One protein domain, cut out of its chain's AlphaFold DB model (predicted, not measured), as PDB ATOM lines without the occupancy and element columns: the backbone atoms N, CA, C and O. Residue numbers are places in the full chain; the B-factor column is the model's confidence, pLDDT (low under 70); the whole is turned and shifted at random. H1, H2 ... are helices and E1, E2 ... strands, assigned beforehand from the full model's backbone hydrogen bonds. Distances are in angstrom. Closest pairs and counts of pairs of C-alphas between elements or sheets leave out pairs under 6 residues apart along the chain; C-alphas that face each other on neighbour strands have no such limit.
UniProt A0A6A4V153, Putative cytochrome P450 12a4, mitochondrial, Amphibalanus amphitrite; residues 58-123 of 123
ATOM      1  N   GLY A  58     -26.176 -94.993 -21.722       97.12
ATOM      2  CA  GLY A  58     -27.001 -94.103 -22.532       97.12
ATOM      3  C   GLY A  58     -27.917 -93.174 -21.738       97.12
ATOM      4  O   GLY A  58     -28.593 -92.365 -22.359       97.12
ATOM      5  N   ARG A  59     -27.956 -93.242 -20.395       96.25
ATOM      6  CA  ARG A  59     -28.928 -92.500 -19.568       96.25
ATOM      7  C   ARG A  59     -29.046 -91.024 -19.953       96.25
ATOM      8  O   ARG A  59     -30.142 -90.560 -20.236       96.25
ATOM      9  N   ARG A  60     -27.921 -90.302 -19.975       96.81
ATOM     10  CA  ARG A  60     -27.921 -88.855 -20.250       96.81
ATOM     11  C   ARG A  60     -28.421 -88.557 -21.659       96.81
ATOM     12  O   ARG A  60     -29.225 -87.652 -21.841       96.81
ATOM     13  N   LEU A  61     -27.970 -89.337 -22.640       97.81
ATOM     14  CA  LEU A  61     -28.401 -89.182 -24.025       97.81
ATOM     15  C   LEU A  61     -29.909 -89.427 -24.157       97.81
ATOM     16  O   LEU A  61     -30.608 -88.579 -24.697       97.81
ATOM     17  N   SER A  62     -30.412 -90.527 -23.592       97.06
ATOM     18  CA  SER A  62     -31.837 -90.870 -23.621       97.06
ATOM     19  C   SER A  62     -32.710 -89.833 -22.909       97.06
ATOM     20  O   SER A  62     -33.780 -89.497 -23.407       97.06
ATOM     21  N   GLU A  63     -32.269 -89.305 -21.762       95.69
ATOM     22  CA  GLU A  63     -32.976 -88.235 -21.044       95.69
ATOM     23  C   GLU A  63     -33.060 -86.962 -21.901       95.69
ATOM     24  O   GLU A  63     -34.144 -86.404 -22.070       95.69
ATOM     25  N   HIS A  64     -31.946 -86.528 -22.497       97.69
ATOM     26  CA  HIS A  64     -31.928 -85.345 -23.359       97.69
ATOM     27  C   HIS A  64     -32.767 -85.522 -24.626       97.69
ATOM     28  O   HIS A  64     -33.553 -84.636 -24.963       97.69
ATOM     29  N   GLU A  65     -32.625 -86.655 -25.311       98.19
ATOM     30  CA  GLU A  65     -33.378 -86.958 -26.526       98.19
ATOM     31  C   GLU A  65     -34.884 -86.955 -26.249       98.19
ATOM     32  O   GLU A  65     -35.633 -86.281 -26.956       98.19
ATOM     33  N   LEU A  66     -35.322 -87.611 -25.168       97.00
ATOM     34  CA  LEU A  66     -36.732 -87.658 -24.790       97.00
ATOM     35  C   LEU A  66     -37.279 -86.269 -24.440       97.00
ATOM     36  O   LEU A  66     -38.381 -85.928 -24.865       97.00
ATOM     37  N   LEU A  67     -36.517 -85.459 -23.698       96.56
ATOM     38  CA  LEU A  67     -36.926 -84.101 -23.331       96.56
ATOM     39  C   LEU A  67     -37.068 -83.198 -24.560       96.56
ATOM     40  O   LEU A  67     -38.083 -82.512 -24.702       96.56
ATOM     41  N   VAL A  68     -36.083 -83.209 -25.463       97.62
ATOM     42  CA  VAL A  68     -36.122 -82.406 -26.693       97.62
ATOM     43  C   VAL A  68     -37.254 -82.881 -27.599       97.62
ATOM     44  O   VAL A  68     -38.048 -82.058 -28.058       97.62
ATOM     45  N   PHE A  69     -37.372 -84.191 -27.816       97.31
ATOM     46  CA  PHE A  69     -38.426 -84.784 -28.633       97.31
ATOM     47  C   PHE A  69     -39.819 -84.430 -28.101       97.31
ATOM     48  O   PHE A  69     -40.632 -83.866 -28.835       97.31
ATOM     49  N   ALA A  70     -40.080 -84.680 -26.812       96.19
ATOM     50  CA  ALA A  70     -41.364 -84.378 -26.190       96.19
ATOM     51  C   ALA A  70     -41.686 -82.881 -26.261       96.19
ATOM     52  O   ALA A  70     -42.793 -82.513 -26.642       96.19
ATOM     53  N   THR A  71     -40.713 -82.011 -25.974       96.44
ATOM     54  CA  THR A  71     -40.903 -80.555 -26.046       96.44
ATOM     55  C   THR A  71     -41.287 -80.114 -27.456       96.44
ATOM     56  O   THR A  71     -42.263 -79.389 -27.629       96.44
ATOM     57  N   ARG A  72     -40.570 -80.584 -28.485       95.88
ATOM     58  CA  ARG A  72     -40.845 -80.214 -29.881       95.88
ATOM     59  C   ARG A  72     -42.207 -80.710 -30.357       95.88
ATOM     60  O   ARG A  72     -42.940 -79.946 -30.985       95.88
ATOM     61  N   ILE A  73     -42.561 -81.953 -30.032       96.12
ATOM     62  CA  ILE A  73     -43.870 -82.519 -30.369       96.12
ATOM     63  C   ILE A  73     -44.982 -81.736 -29.672       96.12
ATOM     64  O   ILE A  73     -45.918 -81.301 -30.334       96.12
ATOM     65  N   LEU A  74     -44.869 -81.505 -28.362       94.62
ATOM     66  CA  LEU A  74     -45.921 -80.853 -27.583       94.62
ATOM     67  C   LEU A  74     -46.073 -79.363 -27.906       94.62
ATOM     68  O   LEU A  74     -47.185 -78.853 -27.804       94.62
ATOM     69  N   GLN A  75     -45.008 -78.672 -28.321       93.75
ATOM     70  CA  GLN A  75     -45.077 -77.280 -28.783       93.75
ATOM     71  C   GLN A  75     -45.802 -77.144 -30.125       93.75
ATOM     72  O   GLN A  75     -46.544 -76.185 -30.321       93.75
ATOM     73  N   ARG A  76     -45.600 -78.090 -31.049       94.56
ATOM     74  CA  ARG A  76     -46.164 -78.010 -32.405       94.56
ATOM     75  C   ARG A  76     -47.527 -78.680 -32.530       94.56
ATOM     76  O   ARG A  76     -48.370 -78.192 -33.278       94.56
ATOM     77  N   PHE A  77     -47.754 -79.769 -31.806       96.31
ATOM     78  CA  PHE A  77     -48.931 -80.612 -31.964       96.31
ATOM     79  C   PHE A  77     -49.710 -80.770 -30.657       96.31
ATOM     80  O   PHE A  77     -49.157 -80.851 -29.556       96.31
ATOM     81  N   ARG A  78     -51.028 -80.859 -30.798       95.75
ATOM     82  CA  ARG A  78     -51.917 -81.517 -29.850       95.75
ATOM     83  C   ARG A  78     -51.961 -82.996 -30.232       95.75
ATOM     84  O   ARG A  78     -52.245 -83.333 -31.378       95.75
ATOM     85  N   VAL A  79     -51.619 -83.861 -29.283       95.25
ATOM     86  CA  VAL A  79     -51.552 -85.312 -29.493       95.25
ATOM     87  C   VAL A  79     -52.806 -85.937 -28.906       95.25
ATOM     88  O   VAL A  79     -53.082 -85.766 -27.720       95.25
ATOM     89  N   GLU A  80     -53.553 -86.653 -29.734       95.81
ATOM     90  CA  GLU A  80     -54.767 -87.362 -29.340       95.81
ATOM     91  C   GLU A  80     -54.576 -88.868 -29.507       95.81
ATOM     92  O   GLU A  80     -53.814 -89.324 -30.362       95.81
ATOM     93  N   TYR A  81     -55.258 -89.645 -28.668       94.88
ATOM     94  CA  TYR A  81     -55.205 -91.102 -28.692       94.88
ATOM     95  C   TYR A  81     -56.607 -91.669 -28.900       94.88
ATOM     96  O   TYR A  81     -57.492 -91.440 -28.078       94.88
ATOM     97  N   SER A  82     -56.799 -92.413 -29.990       92.75
ATOM     98  CA  SER A  82     -58.088 -93.007 -30.383       92.75
ATOM     99  C   SER A  82     -58.127 -94.533 -30.239       92.75
ATOM    100  O   SER A  82     -59.122 -95.172 -30.577       92.75
ATOM    101  N   GLY A  83     -57.050 -95.140 -29.736       91.06
ATOM    102  CA  GLY A  83     -56.968 -96.584 -29.541       91.06
ATOM    103  C   GLY A  83     -57.623 -97.077 -28.246       91.06
ATOM    104  O   GLY A  83     -57.979 -96.314 -27.347       91.06
ATOM    105  N   ARG A  84     -57.737 -98.404 -28.121       93.81
ATOM    106  CA  ARG A  84     -58.133 -99.060 -26.864       93.81
ATOM    107  C   ARG A  84     -57.063 -98.866 -25.777       93.81
ATOM    108  O   ARG A  84     -55.891 -98.748 -26.115       93.81
ATOM    109  N   PRO A  85     -57.390 -98.987 -24.481       92.19
ATOM    110  CA  PRO A  85     -56.374 -99.026 -23.430       92.19
ATOM    111  C   PRO A  85     -55.283-100.074 -23.716       92.19
ATOM    112  O   PRO A  85     -55.582-101.250 -23.955       92.19
ATOM    113  N   LEU A  86     -54.020 -99.639 -23.715       93.56
ATOM    114  CA  LEU A  86     -52.853-100.482 -23.993       93.56
ATOM    115  C   LEU A  86     -52.393-101.208 -22.731       93.56
ATOM    116  O   LEU A  86     -52.386-100.637 -21.639       93.56
ATOM    117  N   ARG A  87     -51.944-102.457 -22.882       92.19
ATOM    118  CA  ARG A  87     -51.259-103.199 -21.813       92.19
ATOM    119  C   ARG A  87     -49.786-103.356 -22.152       92.19
ATOM    120  O   ARG A  87     -49.396-103.348 -23.315       92.19
ATOM    121  N   LEU A  88     -48.960-103.534 -21.126       89.62
ATOM    122  CA  LEU A  88     -47.549-103.850 -21.311       89.62
ATOM    123  C   LEU A  88     -47.375-105.351 -21.543       89.62
ATOM    124  O   LEU A  88     -47.803-106.171 -20.732       89.62
ATOM    125  N   LYS A  89     -46.701-105.701 -22.633       91.06
ATOM    126  CA  LYS A  89     -46.207-107.042 -22.924       91.06
ATOM    127  C   LYS A  89     -44.701-107.064 -22.693       91.06
ATOM    128  O   LYS A  89     -43.961-106.284 -23.292       91.06
ATOM    129  N   MET A  90     -44.251-107.972 -21.832       89.50
ATOM    130  CA  MET A  90     -42.831-108.246 -21.646       89.50
ATOM    131  C   MET A  90     -42.374-109.251 -22.707       89.50
ATOM    132  O   MET A  90     -42.944-110.335 -22.820       89.50
ATOM    133  N   GLN A  91     -41.362-108.887 -23.490       86.06
ATOM    134  CA  GLN A  91     -40.587-109.828 -24.302       86.06
ATOM    135  C   GLN A  91     -39.110-109.652 -23.936       86.06
ATOM    136  O   GLN A  91     -38.746-109.899 -22.791       86.06
ATOM    137  N   LEU A  92     -38.279-109.157 -24.857       89.31
ATOM    138  CA  LEU A  92     -36.930-108.690 -24.531       89.31
ATOM    139  C   LEU A  92     -36.969-107.337 -23.797       89.31
ATOM    140  O   LEU A  92     -36.232-107.107 -22.844       89.31
ATOM    141  N   ASN A  93     -37.873-106.459 -24.226       88.19
ATOM    142  CA  ASN A  93     -38.202-105.190 -23.590       88.19
ATOM    143  C   ASN A  93     -39.703-105.127 -23.257       88.19
ATOM    144  O   ASN A  93     -40.514-105.900 -23.778       88.19
ATOM    145  N   CYS A  94     -40.075-104.199 -22.373       89.25
ATOM    146  CA  CYS A  94     -41.473-103.823 -22.186       89.25
ATOM    147  C   CYS A  94     -41.942-103.029 -23.400       89.25
ATOM    148  O   CYS A  94     -41.352-101.999 -23.723       89.25
ATOM    149  N   LYS A  95     -43.023-103.478 -24.034       92.31
ATOM    150  CA  LYS A  95     -43.675-102.741 -25.117       92.31
ATOM    151  C   LYS A  95     -45.197-102.858 -25.029       92.31
ATOM    152  O   LYS A  95     -45.689-103.742 -24.326       92.31
ATOM    153  N   PRO A  96     -45.954-102.005 -25.729       94.31
ATOM    154  CA  PRO A  96     -47.401-102.160 -25.833       94.31
ATOM    155  C   PRO A  96     -47.806-103.507 -26.449       94.31
ATOM    156  O   PRO A  96     -47.099-104.066 -27.290       94.31
ATOM    157  N   ASP A  97     -48.966-104.019 -26.044       95.50
ATOM    158  CA  ASP A  97     -49.558-105.256 -26.563       95.50
ATOM    159  C   ASP A  97     -50.303-105.078 -27.900       95.50
ATOM    160  O   ASP A  97     -50.762-106.064 -28.473       95.50
ATOM    161  N   ALA A  98     -50.408-103.846 -28.406       93.75
ATOM    162  CA  ALA A  98     -51.045-103.499 -29.675       93.75
ATOM    163  C   ALA A  98     -50.398-102.247 -30.313       93.75
ATOM    164  O   ALA A  98     -49.719-101.493 -29.608       93.75
ATOM    165  N   PRO A  99     -50.604-102.002 -31.625       93.81
ATOM    166  CA  PRO A  99     -50.153-100.777 -32.288       93.81
ATOM    167  C   PRO A  99     -50.703 -99.511 -31.619       93.81
ATOM    168  O   PRO A  99     -51.872 -99.459 -31.230       93.81
ATOM    169  N   ILE A 100     -49.865 -98.478 -31.509       94.38
ATOM    170  CA  ILE A 100     -50.252 -97.192 -30.926       94.38
ATOM    171  C   ILE A 100     -50.848 -96.306 -32.025       94.38
ATOM    172  O   ILE A 100     -50.196 -96.050 -33.033       94.38
ATOM    173  N   GLN A 101     -52.075 -95.833 -31.817       94.56
ATOM    174  CA  GLN A 101     -52.815 -95.006 -32.772       94.56
ATOM    175  C   GLN A 101     -52.907 -93.573 -32.242       94.56
ATOM    176  O   GLN A 101     -53.835 -93.231 -31.511       94.56
ATOM    177  N   PHE A 102     -51.895 -92.763 -32.557       95.19
ATOM    178  CA  PHE A 102     -51.892 -91.335 -32.244       95.19
ATOM    179  C   PHE A 102     -52.338 -90.509 -33.446       95.19
ATOM    180  O   PHE A 102     -51.929 -90.775 -34.576       95.19
ATOM    181  N   THR A 103     -53.100 -89.458 -33.171       95.94
ATOM    182  CA  THR A 103     -53.429 -88.403 -34.129       95.94
ATOM    183  C   THR A 103     -52.734 -87.121 -33.688       95.94
ATOM    184  O   THR A 103     -52.836 -86.713 -32.531       95.94
ATOM    185  N   PHE A 104     -51.999 -86.495 -34.606       95.56
ATOM    186  CA  PHE A 104     -51.280 -85.249 -34.355       95.56
ATOM    187  C   PHE A 104     -52.011 -84.101 -35.048       95.56
ATOM    188  O   PHE A 104     -52.115 -84.086 -36.272       95.56
ATOM    189  N   VAL A 105     -52.497 -83.144 -34.264       95.44
ATOM    190  CA  VAL A 105     -53.189 -81.945 -34.753       95.44
ATOM    191  C   VAL A 105     -52.271 -80.742 -34.555       95.44
ATOM    192  O   VAL A 105     -51.797 -80.514 -33.444       95.44
ATOM    193  N   GLU A 106     -51.965 -79.977 -35.605       94.88
ATOM    194  CA  GLU A 106     -51.089 -78.805 -35.484       94.88
ATOM    195  C   GLU A 106     -51.728 -77.701 -34.629       94.88
ATOM    196  O   GLU A 106     -52.818 -77.219 -34.925       94.88
ATOM    197  N   ARG A 107     -51.010 -77.229 -33.600       86.62
ATOM    198  CA  ARG A 107     -51.449 -76.095 -32.764       86.62
ATOM    199  C   ARG A 107     -51.446 -74.774 -33.533       86.62
ATOM    200  O   ARG A 107     -52.228 -73.879 -33.227       86.62
ATOM    201  N   GLY A 108     -50.566 -74.659 -34.530       71.31
ATOM    202  CA  GLY A 108     -50.424 -73.470 -35.372       71.31
ATOM    203  C   GLY A 108     -51.648 -73.180 -36.244       71.31
ATOM    204  O   GLY A 108     -51.930 -72.014 -36.495       71.31
ATOM    205  N   ALA A 109     -52.422 -74.198 -36.634       57.94
ATOM    206  CA  ALA A 109     -53.664 -74.002 -37.381       57.94
ATOM    207  C   ALA A 109     -54.738 -73.301 -36.525       57.94
ATOM    208  O   ALA A 109     -55.417 -72.399 -37.003       57.94
ATOM    209  N   GLU A 110     -54.833 -73.627 -35.230       55.25
ATOM    210  CA  GLU A 110     -55.743 -72.942 -34.299       55.25
ATOM    211  C   GLU A 110     -55.253 -71.534 -33.914       55.25
ATOM    212  O   GLU A 110     -56.061 -70.650 -33.641       55.25
ATOM    213  N   GLN A 111     -53.937 -71.299 -33.884       56.81
ATOM    214  CA  GLN A 111     -53.365 -69.986 -33.563       56.81
ATOM    215  C   GLN A 111     -53.423 -69.007 -34.742       56.81
ATOM    216  O   GLN A 111     -53.737 -67.841 -34.519       56.81
ATOM    217  N   ALA A 112     -53.199 -69.477 -35.974       55.78
ATOM    218  CA  ALA A 112     -53.358 -68.678 -37.187       55.78
ATOM    219  C   ALA A 112     -54.822 -68.259 -37.388       55.78
ATOM    220  O   ALA A 112     -55.085 -67.077 -37.572       55.78
ATOM    221  N   VAL A 113     -55.782 -69.182 -37.226       59.44
ATOM    222  CA  VAL A 113     -57.225 -68.873 -37.298       59.44
ATOM    223  C   VAL A 113     -57.639 -67.877 -36.207       59.44
ATOM    224  O   VAL A 113     -58.249 -66.860 -36.517       59.44
ATOM    225  N   ARG A 114     -57.221 -68.071 -34.947       59.97
ATOM    226  CA  ARG A 114     -57.533 -67.128 -33.849       59.97
ATOM    227  C   ARG A 114     -56.855 -65.760 -33.996       59.97
ATOM    228  O   ARG A 114     -57.402 -64.764 -33.528       59.97
ATOM    229  N   GLN A 115     -55.665 -65.684 -34.595       62.03
ATOM    230  CA  GLN A 115     -55.003 -64.410 -34.909       62.03
ATOM    231  C   GLN A 115     -55.687 -63.696 -36.080       62.03
ATOM    232  O   GLN A 115     -55.817 -62.476 -36.046       62.03
ATOM    233  N   GLN A 116     -56.180 -64.446 -37.066       61.25
ATOM    234  CA  GLN A 116     -56.875 -63.930 -38.243       61.25
ATOM    235  C   GLN A 116     -58.302 -63.456 -37.908       61.25
ATOM    236  O   GLN A 116     -58.709 -62.394 -38.368       61.25
ATOM    237  N   GLU A 117     -59.014 -64.146 -37.011       56.94
ATOM    238  CA  GLU A 117     -60.311 -63.711 -36.460       56.94
ATOM    239  C   GLU A 117     -60.182 -62.478 -35.547       56.94
ATOM    240  O   GLU A 117     -61.005 -61.569 -35.613       56.94
ATOM    241  N   ARG A 118     -59.122 -62.387 -34.729       60.66
ATOM    242  CA  ARG A 118     -58.834 -61.182 -33.924       60.66
ATOM    243  C   ARG A 118     -58.426 -59.984 -34.783       60.66
ATOM    244  O   ARG A 118     -58.825 -58.865 -34.476       60.66
ATOM    245  N   ALA A 119     -57.665 -60.208 -35.854       58.53
ATOM    246  CA  ALA A 119     -57.318 -59.166 -36.819       58.53
ATOM    247  C   ALA A 119     -58.551 -58.666 -37.594       58.53
ATOM    248  O   ALA A 119     -58.661 -57.470 -37.837       58.53
ATOM    249  N   ALA A 120     -59.502 -59.551 -37.920       57.19
ATOM    250  CA  ALA A 120     -60.756 -59.190 -38.582       57.19
ATOM    251  C   ALA A 120     -61.774 -58.493 -37.655       57.19
ATOM    252  O   ALA A 120     -62.572 -57.701 -38.133       57.19
ATOM    253  N   ALA A 121     -61.744 -58.750 -36.343       55.53
ATOM    254  CA  ALA A 121     -62.627 -58.106 -35.363       55.53
ATOM    255  C   ALA A 121     -62.138 -56.721 -34.881       55.53
ATOM    256  O   ALA A 121     -62.812 -56.081 -34.076       55.53
ATOM    257  N   THR A 122     -60.958 -56.278 -35.332       56.66
ATOM    258  CA  THR A 122     -60.369 -54.964 -34.996       56.66
ATOM    259  C   THR A 122     -60.380 -53.998 -36.197       56.66
ATOM    260  O   THR A 122     -59.812 -52.911 -36.113       56.66
ATOM    261  N   ALA A 123     -61.016 -54.394 -37.306       47.25
ATOM    262  CA  ALA A 123     -61.277 -53.580 -38.494       47.25
ATOM    263  C   ALA A 123     -62.779 -53.285 -38.596       47.25
ATOM    264  O   ALA A 123     -63.118 -52.173 -39.055       47.25
TER     265      ALA A 123
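Overview. This is residues 58 to 123 of the 123 residues of the protein "Putative cytochrome P450 12a4, mitochondrial" of Amphibalanus amphitrite (UniProt A0A6A4V153). A thin, two-stranded arm, paired as E1 and E4 at its base and as the hairpin E2 and E3 at its tip, has a helix at each end of its chain, both meeting at the base. H1 spreads away from the arm as the other limb of an open V, and H2 sticks out from the base away from the tip with residues 110 to 120, so that the outline is long and flat. The 66 printed residues hold two named helices and four named strands in the order H1, E1, E2, E3, E4, H2, a mixed class of helices and strands, with two separate antiparallel sheets of two strands, E1 - E4 and E2 - E3. The whole is extended, with a radius of gyration of the C-alphas of 18.2 A and spans of 62 by 32 by 10 A.

Arrangement. H1, residues 59 to 76, is joined by a tight link to E1, residues 77 to 81. E1 is the antiparallel neighbour of E4, residues 102 to 106, at 155 degrees between their directions; N 78 and O 105 are 2.8 A apart and N 103 and O 80 are 2.9 A apart, both within hydrogen-bond range. The closest C-alphas of H1 and E4 are those of Arg 76 and Glu 106, 5.9 A apart. E2, residues 88 to 90, and E3, residues 94 to 96, form an antiparallel hairpin at 137 degrees, with N 89 and O 95 at 2.8 A and N 95 and O 89 at 3.1 A, within hydrogen-bond range. E1 and E3 are apart, and so are E2 and E4. H2, residues 107 to 120, and H1 only just touch, with 3 pairs of C-alphas within 8 A, and only at their ends, through residues 75 to 76 and 107 to 108 alone; the closest C-alphas are those of Arg 76 and Arg 107, 5.6 A apart. They run the same way at a shallow tilt of 32 degrees, only just short of steep. In H1 and H2 every O i to N i+4 pair is within hydrogen-bond range.

Along the chain. H1 begins at C-alpha 59, (-28.928, -92.500, -19.568), and is 25.9 A long. E1 is 12.7 A long, E2 6.5 A, E3 7.2 A and E4 13.0 A. E2 begins at C-alpha 88, (-47.549, -103.850, -21.311). H2 is 20.2 A long and ends at C-alpha 120, (-60.756, -59.190, -38.582).

Size, cuts and confidence. The C-alphas farthest apart are those of Leu 92 and Ala 123, at 61.8 A. Residues 58 to 72 and 110 to 123 stand free. The printed part has no cut and no long link. Its mean pLDDT is 85.5, and residues 109 to 123 are under 70.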